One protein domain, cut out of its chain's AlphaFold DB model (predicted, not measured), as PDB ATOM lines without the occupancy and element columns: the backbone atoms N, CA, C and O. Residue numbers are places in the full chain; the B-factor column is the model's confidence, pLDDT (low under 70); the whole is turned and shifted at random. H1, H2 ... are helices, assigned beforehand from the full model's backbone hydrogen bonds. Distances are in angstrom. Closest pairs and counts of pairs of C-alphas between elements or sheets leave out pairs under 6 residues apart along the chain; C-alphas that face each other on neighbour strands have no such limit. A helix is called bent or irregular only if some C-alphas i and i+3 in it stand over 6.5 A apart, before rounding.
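AT A GLANCE: This is residues 5 to 63 of the 88 residues of an uncharacterized protein of Lachnospiraceae bacterium RM5 (UniProt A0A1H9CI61). Picture two separate helices, H1 and H2, at opposite ends of a flat, extended model, joined by a long winding stretch with no named element. From H1 the link turns, folds back beside that helix around residues 29 to 31, then crosses the open space to H2. The printed part has 59 residues, with two named helices in the order H1, H2 and no named strand; its class is all helix, though under half of the residues, 28 of 59, are in named elements. The whole is extended, with a radius of gyration of the C-alphas of 16.5 A and spans of 45 by 25 by 13 A.

IN THESE COORDINATES: Find C-alpha 5 at (330.236, 431.710, 350.552); from there H1, residues 5 to 18, runs 19.9 A to C-alpha 18 at (333.961, 450.825, 346.312). Residues 19 to 45 follow. At Lys 46 you reach H2, residues 46 to 59, which runs 20.3 A to C-alpha 59 at (307.382, 420.908, 342.550).

HOW THE PARTS SIT: Compare the two helices and you find H1 and H2 apart, with no C-alpha of the one within 8 A of the other. Look along the backbones of H1 and H2: in both, every O i to N i+4 pair is within hydrogen-bond range. Neither helix is bent.

THE WHOLE: Look at Pro 21 and Lys 58 for the two C-alphas farthest apart, 47.0 A. Residues 18 to 24 stand free, and so do residues 57 to 63, of which 57 to 59 belong to H2. The link from H1 to H2 is long, with 27 residues. The printed part has no cut, its mean pLDDT is 92.3, and no printed residue is under 70.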
ATOM      1  N   TYR A   5     329.536 431.556 351.828       87.94
ATOM      2  CA  TYR A   5     330.236 431.710 350.552       87.94
ATOM      3  C   TYR A   5     329.665 432.867 349.718       87.94
ATOM      4  O   TYR A   5     330.400 433.761 349.307       87.94
ATOM      5  N   LEU A   6     328.343 432.901 349.513       88.44
ATOM      6  CA  LEU A   6     327.709 433.969 348.731       88.44
ATOM      7  C   LEU A   6     327.776 435.328 349.435       88.44
ATOM      8  O   LEU A   6     327.863 436.356 348.769       88.44
ATOM      9  N   HIS A   7     327.741 435.346 350.768       89.06
ATOM     10  CA  HIS A   7     327.920 436.581 351.529       89.06
ATOM     11  C   HIS A   7     329.358 437.112 351.445       89.06
ATOM     12  O   HIS A   7     329.527 438.319 351.289       89.06
ATOM     13  N   GLY A   8     330.365 436.235 351.486       90.75
ATOM     14  CA  GLY A   8     331.764 436.597 351.249       90.75
ATOM     15  C   GLY A   8     331.972 437.171 349.849       90.75
ATOM     16  O   GLY A   8     332.515 438.262 349.713       90.75
ATOM     17  N   LEU A   9     331.413 436.517 348.825       88.94
ATOM     18  CA  LEU A   9     331.490 436.994 347.442       88.94
ATOM     19  C   LEU A   9     330.921 438.411 347.275       88.94
ATOM     20  O   LEU A   9     331.504 439.243 346.587       88.94
ATOM     21  N   VAL A  10     329.784 438.714 347.907       91.25
ATOM     22  CA  VAL A  10     329.192 440.064 347.846       91.25
ATOM     23  C   VAL A  10     330.067 441.094 348.533       91.25
ATOM     24  O   VAL A  10     330.145 442.218 348.049       91.25
ATOM     25  N   GLN A  11     330.708 440.730 349.644       93.44
ATOM     26  CA  GLN A  11     331.641 441.617 350.330       93.44
ATOM     27  C   GLN A  11     332.846 441.930 349.436       93.44
ATOM     28  O   GLN A  11     333.156 443.100 349.241       93.44
ATOM     29  N   GLU A  12     333.453 440.915 348.817       93.25
ATOM     30  CA  GLU A  12     334.588 441.094 347.904       93.25
ATOM     31  C   GLU A  12     334.228 441.970 346.698       93.25
ATOM     32  O   GLU A  12     334.939 442.922 346.379       93.25
ATOM     33  N   VAL A  13     333.088 441.700 346.050       91.69
ATOM     34  CA  VAL A  13     332.602 442.522 344.931       91.69
ATOM     35  C   VAL A  13     332.335 443.955 345.390       91.69
ATOM     36  O   VAL A  13     332.700 444.897 344.690       91.69
ATOM     37  N   TYR A  14     331.718 444.137 346.557       93.38
ATOM     38  CA  TYR A  14     331.444 445.458 347.110       93.38
ATOM     39  C   TYR A  14     332.727 446.262 347.342       93.38
ATOM     40  O   TYR A  14     332.779 447.424 346.935       93.38
ATOM     41  N   ASP A  15     333.749 445.650 347.945       94.38
ATOM     42  CA  ASP A  15     335.025 446.301 348.254       94.38
ATOM     43  C   ASP A  15     335.753 446.719 346.964       94.38
ATOM     44  O   ASP A  15     336.134 447.881 346.825       94.38
ATOM     45  N   ILE A  16     335.820 445.828 345.964       93.88
ATOM     46  CA  ILE A  16     336.404 446.128 344.643       93.88
ATOM     47  C   ILE A  16     335.688 447.307 343.971       93.88
ATOM     48  O   ILE A  16     336.330 448.202 343.425       93.88
ATOM     49  N   LEU A  17     334.350 447.315 343.984       93.06
ATOM     50  CA  LEU A  17     333.570 448.385 343.356       93.06
ATOM     51  C   LEU A  17     333.646 449.702 344.137       93.06
ATOM     52  O   LEU A  17     333.494 450.765 343.540       93.06
ATOM     53  N   ASN A  18     333.853 449.648 345.453       92.19
ATOM     54  CA  ASN A  18     333.961 450.825 346.312       92.19
ATOM     55  C   ASN A  18     335.269 451.597 346.079       92.19
ATOM     56  O   ASN A  18     335.294 452.815 346.247       92.19
ATOM     57  N   ASP A  19     336.318 450.910 345.629       94.12
ATOM     58  CA  ASP A  19     337.607 451.514 345.286       94.12
ATOM     59  C   ASP A  19     337.611 452.225 343.917       94.12
ATOM     60  O   ASP A  19     338.600 452.866 343.557       94.12
ATOM     61  N   ILE A  20     336.510 452.159 343.155       95.38
ATOM     62  CA  ILE A  20     336.359 452.807 341.845       95.38
ATOM     63  C   ILE A  20     335.445 454.043 341.991       95.38
ATOM     64  O   ILE A  20     334.220 453.890 342.065       95.38
ATOM     65  N   PRO A  21     335.991 455.278 342.005       91.62
ATOM     66  CA  PRO A  21     335.243 456.494 342.353       91.62
ATOM     67  C   PRO A  21     334.012 456.786 341.482       91.62
ATOM     68  O   PRO A  21     333.062 457.431 341.926       91.62
ATOM     69  N   GLU A  22     334.023 456.347 340.226       95.94
ATOM     70  CA  GLU A  22     332.965 456.593 339.249       95.94
ATOM     71  C   GLU A  22     331.752 455.667 339.429       95.94
ATOM     72  O   GLU A  22     330.681 455.931 338.868       95.94
ATOM     73  N   ILE A  23     331.889 454.588 340.204       92.81
ATOM     74  CA  ILE A  23     330.839 453.587 340.369       92.81
ATOM     75  C   ILE A  23     329.862 454.014 341.461       92.81
ATOM     76  O   ILE A  23     330.197 454.196 342.627       92.81
ATOM     77  N   LYS A  24     328.584 454.109 341.085       91.12
ATOM     78  CA  LYS A  24     327.481 454.271 342.034       91.12
ATOM     79  C   LYS A  24     326.840 452.926 342.308       91.12
ATOM     80  O   LYS A  24     326.146 452.369 341.460       91.12
ATOM     81  N   GLN A  25     327.036 452.439 343.522       90.19
ATOM     82  CA  GLN A  25     326.464 451.180 343.960       90.19
ATOM     83  C   GLN A  25     325.033 451.372 344.478       90.19
ATOM     84  O   GLN A  25     324.703 452.347 345.155       90.19
ATOM     85  N   SER A  26     324.154 450.424 344.161       90.38
ATOM     86  CA  SER A  26     322.789 450.417 344.685       90.38
ATOM     87  C   SER A  26     322.775 449.890 346.119       90.38
ATOM     88  O   SER A  26     323.314 448.821 346.399       90.38
ATOM     89  N   ARG A  27     322.060 450.584 347.013       90.75
ATOM     90  CA  ARG A  27     321.890 450.171 348.418       90.75
ATOM     91  C   ARG A  27     321.322 448.754 348.595       90.75
ATOM     92  O   ARG A  27     321.508 448.150 349.641       90.75
ATOM     93  N   TYR A  28     320.614 448.234 347.589       89.25
ATOM     94  CA  TYR A  28     319.998 446.903 347.631       89.25
ATOM     95  C   TYR A  28     321.008 445.758 347.468       89.25
ATOM     96  O   TYR A  28     320.680 444.620 347.789       89.25
ATOM     97  N   TYR A  29     322.215 446.054 346.980       88.25
ATOM     98  CA  TYR A  29     323.285 445.073 346.773       88.25
ATOM     99  C   TYR A  29     324.455 445.262 347.746       88.25
ATOM    100  O   TYR A  29     325.516 444.684 347.552       88.25
ATOM    101  N   MET A  30     324.260 446.059 348.800       90.81
ATOM    102  CA  MET A  30     325.249 446.219 349.865       90.81
ATOM    103  C   MET A  30     325.391 444.917 350.664       90.81
ATOM    104  O   MET A  30     324.399 444.179 350.807       90.81
ATOM    105  N   PRO A  31     326.563 444.669 351.274       91.38
ATOM    106  CA  PRO A  31     326.726 443.607 352.255       91.38
ATOM    107  C   PRO A  31     325.605 443.640 353.301       91.38
ATOM    108  O   PRO A  31     325.183 444.703 353.759       91.38
ATOM    109  N   TYR A  32     325.069 442.463 353.626       88.56
ATOM    110  CA  TYR A  32     323.920 442.254 354.526       88.56
ATOM    111  C   TYR A  32     322.572 442.867 354.093       88.56
ATOM    112  O   TYR A  32     321.555 442.571 354.718       88.56
ATOM    113  N   SER A  33     322.521 443.666 353.023       90.50
ATOM    114  CA  SER A  33     321.265 444.155 352.422       90.50
ATOM    115  C   SER A  33     320.790 443.271 351.270       90.50
ATOM    116  O   SER A  33     319.597 443.232 350.965       90.50
ATOM    117  N   TRP A  34     321.716 442.545 350.644       88.44
ATOM    118  CA  TRP A  34     321.407 441.557 349.625       88.44
ATOM    119  C   TRP A  34     321.055 440.200 350.239       88.44
ATOM    120  O   TRP A  34     321.794 439.658 351.062       88.44
ATOM    121  N   LEU A  35     319.937 439.631 349.786       88.50
ATOM    122  CA  LEU A  35     319.583 438.238 350.034       88.50
ATOM    123  C   LEU A  35     319.931 437.426 348.779       88.50
ATOM    124  O   LEU A  35     319.378 437.740 347.723       88.50
ATOM    125  N   PRO A  36     320.777 436.385 348.842       86.50
ATOM    126  CA  PRO A  36     321.037 435.529 347.688       86.50
ATOM    127  C   PRO A  36     319.750 434.816 347.254       86.50
ATOM    128  O   PRO A  36     319.203 433.994 347.990       86.50
ATOM    129  N   HIS A  37     319.244 435.142 346.063       88.56
ATOM    130  CA  HIS A  37     318.010 434.570 345.520       88.56
ATOM    131  C   HIS A  37     318.059 434.446 343.995       88.56
ATOM    132  O   HIS A  37     318.767 435.187 343.315       88.56
ATOM    133  N   ILE A  38     317.248 433.533 343.459       89.25
ATOM    134  CA  ILE A  38     316.981 433.401 342.023       89.25
ATOM    135  C   ILE A  38     315.536 433.843 341.793       89.25
ATOM    136  O   ILE A  38     314.607 433.297 342.388       89.25
ATOM    137  N   THR A  39     315.334 434.847 340.939       91.81
ATOM    138  CA  THR A  39     313.984 435.302 340.583       91.81
ATOM    139  C   THR A  39     313.369 434.333 339.571       91.81
ATOM    140  O   THR A  39     313.867 434.222 338.457       91.81
ATOM    141  N   ILE A  40     312.268 433.667 339.934       91.50
ATOM    142  CA  ILE A  40     311.554 432.713 339.056       91.50
ATOM    143  C   ILE A  40     310.440 433.400 338.245       91.50
ATOM    144  O   ILE A  40     310.172 433.029 337.106       91.50
ATOM    145  N   GLY A  41     309.799 434.431 338.801       92.50
ATOM    146  CA  GLY A  41     308.721 435.172 338.145       92.50
ATOM    147  C   GLY A  41     308.707 436.638 338.567       92.50
ATOM    148  O   GLY A  41     309.072 436.971 339.693       92.50
ATOM    149  N   LYS A  42     308.291 437.529 337.658       93.44
ATOM    150  CA  LYS A  42     308.184 438.978 337.896       93.44
ATOM    151  C   LYS A  42     306.885 439.531 337.315       93.44
ATOM    152  O   LYS A  42     306.397 439.006 336.321       93.44
ATOM    153  N   LYS A  43     306.385 440.633 337.890       94.56
ATOM    154  CA  LYS A  43     305.189 441.368 337.418       94.56
ATOM    155  C   LYS A  43     303.902 440.525 337.340       94.56
ATOM    156  O   LYS A  43     303.045 440.808 336.513       94.56
ATOM    157  N   LEU A  44     303.772 439.515 338.198       96.44
ATOM    158  CA  LEU A  44     302.551 438.720 338.303       96.44
ATOM    159  C   LEU A  44     301.447 439.544 338.974       96.44
ATOM    160  O   LEU A  44     301.701 440.246 339.960       96.44
ATOM    161  N   SER A  45     300.222 439.431 338.470       98.00
ATOM    162  CA  SER A  45     299.029 439.846 339.205       98.00
ATOM    163  C   SER A  45     298.863 439.011 340.478       98.00
ATOM    164  O   SER A  45     299.516 437.982 340.674       98.00
ATOM    165  N   LYS A  46     297.964 439.441 341.367       97.44
ATOM    166  CA  LYS A  46     297.711 438.732 342.626       97.44
ATOM    167  C   LYS A  46     297.256 437.285 342.389       97.44
ATOM    168  O   LYS A  46     297.763 436.381 343.048       97.44
ATOM    169  N   ASP A  47     296.365 437.068 341.423       97.94
ATOM    170  CA  ASP A  47     295.827 435.737 341.114       97.94
ATOM    171  C   ASP A  47     296.880 434.832 340.461       97.94
ATOM    172  O   ASP A  47     296.955 433.638 340.755       97.94
ATOM    173  N   GLU A  48     297.734 435.397 339.605       97.75
ATOM    174  CA  GLU A  48     298.861 434.668 339.016       97.75
ATOM    175  C   GLU A  48     299.910 434.300 340.066       97.75
ATOM    176  O   GLU A  48     300.438 433.190 340.029       97.75
ATOM    177  N   MET A  49     300.185 435.187 341.028       97.38
ATOM    178  CA  MET A  49     301.123 434.921 342.119       97.38
ATOM    179  C   MET A  49     300.674 433.726 342.968       97.38
ATOM    180  O   MET A  49     301.495 432.869 343.286       97.38
ATOM    181  N   VAL A  50     299.380 433.635 343.303       97.31
ATOM    182  CA  VAL A  50     298.831 432.503 344.071       97.31
ATOM    183  C   VAL A  50     299.050 431.191 343.319       97.31
ATOM    184  O   VAL A  50     299.645 430.266 343.868       97.31
ATOM    185  N   LYS A  51     298.674 431.139 342.037       96.56
ATOM    186  CA  LYS A  51     298.860 429.943 341.198       96.56
ATOM    187  C   LYS A  51     300.333 429.569 341.038       96.56
ATOM    188  O   LYS A  51     300.689 428.398 341.128       96.56
ATOM    189  N   ALA A  52     301.208 430.552 340.819       96.19
ATOM    190  CA  ALA A  52     302.645 430.318 340.717       96.19
ATOM    191  C   ALA A  52     303.207 429.725 342.018       96.19
ATOM    192  O   ALA A  52     304.006 428.791 341.981       96.19
ATOM    193  N   PHE A  53     302.749 430.217 343.171       95.06
ATOM    194  CA  PHE A  53     303.191 429.720 344.468       95.06
ATOM    195  C   PHE A  53     302.667 428.309 344.778       95.06
ATOM    196  O   PHE A  53     303.395 427.511 345.367       95.06
ATOM    197  N   GLU A  54     301.453 427.956 344.346       96.12
ATOM    198  CA  GLU A  54     300.935 426.580 344.422       96.12
ATOM    199  C   GLU A  54     301.808 425.599 343.624       96.12
ATOM    200  O   GLU A  54     302.153 424.521 344.114       96.12
ATOM    201  N   VAL A  55     302.223 425.985 342.411       95.06
ATOM    202  CA  VAL A  55     303.141 425.191 341.579       95.06
ATOM    203  C   VAL A  55     304.500 425.048 342.267       95.06
ATOM    204  O   VAL A  55     305.020 423.936 342.360       95.06
ATOM    205  N   LEU A  56     305.061 426.138 342.797       94.06
ATOM    206  CA  LEU A  56     306.337 426.089 343.511       94.06
ATOM    207  C   LEU A  56     306.267 425.172 344.735       94.06
ATOM    208  O   LEU A  56     307.133 424.323 344.886       94.06
ATOM    209  N   GLN A  57     305.227 425.250 345.564       93.12
ATOM    210  CA  GLN A  57     305.094 424.354 346.722       93.12
ATOM    211  C   GLN A  57     305.013 422.875 346.333       93.12
ATOM    212  O   GLN A  57     305.492 422.019 347.071       93.12
ATOM    213  N   LYS A  58     304.406 422.568 345.183       95.25
ATOM    214  CA  LYS A  58     304.237 421.188 344.725       95.25
ATOM    215  C   LYS A  58     305.502 420.598 344.100       95.25
ATOM    216  O   LYS A  58     305.715 419.394 344.216       95.25
ATOM    217  N   TYR A  59     306.299 421.410 343.407       92.75
ATOM    218  CA  TYR A  59     307.382 420.908 342.550       92.75
ATOM    219  C   TYR A  59     308.775 421.437 342.896       92.75
ATOM    220  O   TYR A  59     309.760 420.876 342.420       92.75
ATOM    221  N   PHE A  60     308.893 422.508 343.683       91.31
ATOM    222  CA  PHE A  60     310.194 423.067 344.029       91.31
ATOM    223  C   PHE A  60     310.945 422.135 344.981       91.31
ATOM    224  O   PHE A  60     310.420 421.700 346.005       91.31
ATOM    225  N   VAL A  61     312.208 421.882 344.657       88.56
ATOM    226  CA  VAL A  61     313.141 421.116 345.482       88.56
ATOM    227  C   VAL A  61     314.374 421.970 345.779       88.56
ATOM    228  O   VAL A  61     314.731 422.816 344.954       88.56
ATOM    229  N   PRO A  62     315.041 421.779 346.933       86.50
ATOM    230  CA  PRO A  62     316.290 422.472 347.228       86.50
ATOM    231  C   PRO A  62     317.311 422.289 346.103       86.50
ATOM    232  O   PRO A  62     317.607 421.167 345.690       86.50
ATOM    233  N   ILE A  63     317.852 423.401 345.612       86.56
ATOM    234  CA  ILE A  63     318.829 423.402 344.524       86.56
ATOM    235  C   ILE A  63     320.222 423.218 345.125       86.56
ATOM    236  O   ILE A  63     320.654 424.010 345.961       86.56
TER     237      ILE A  63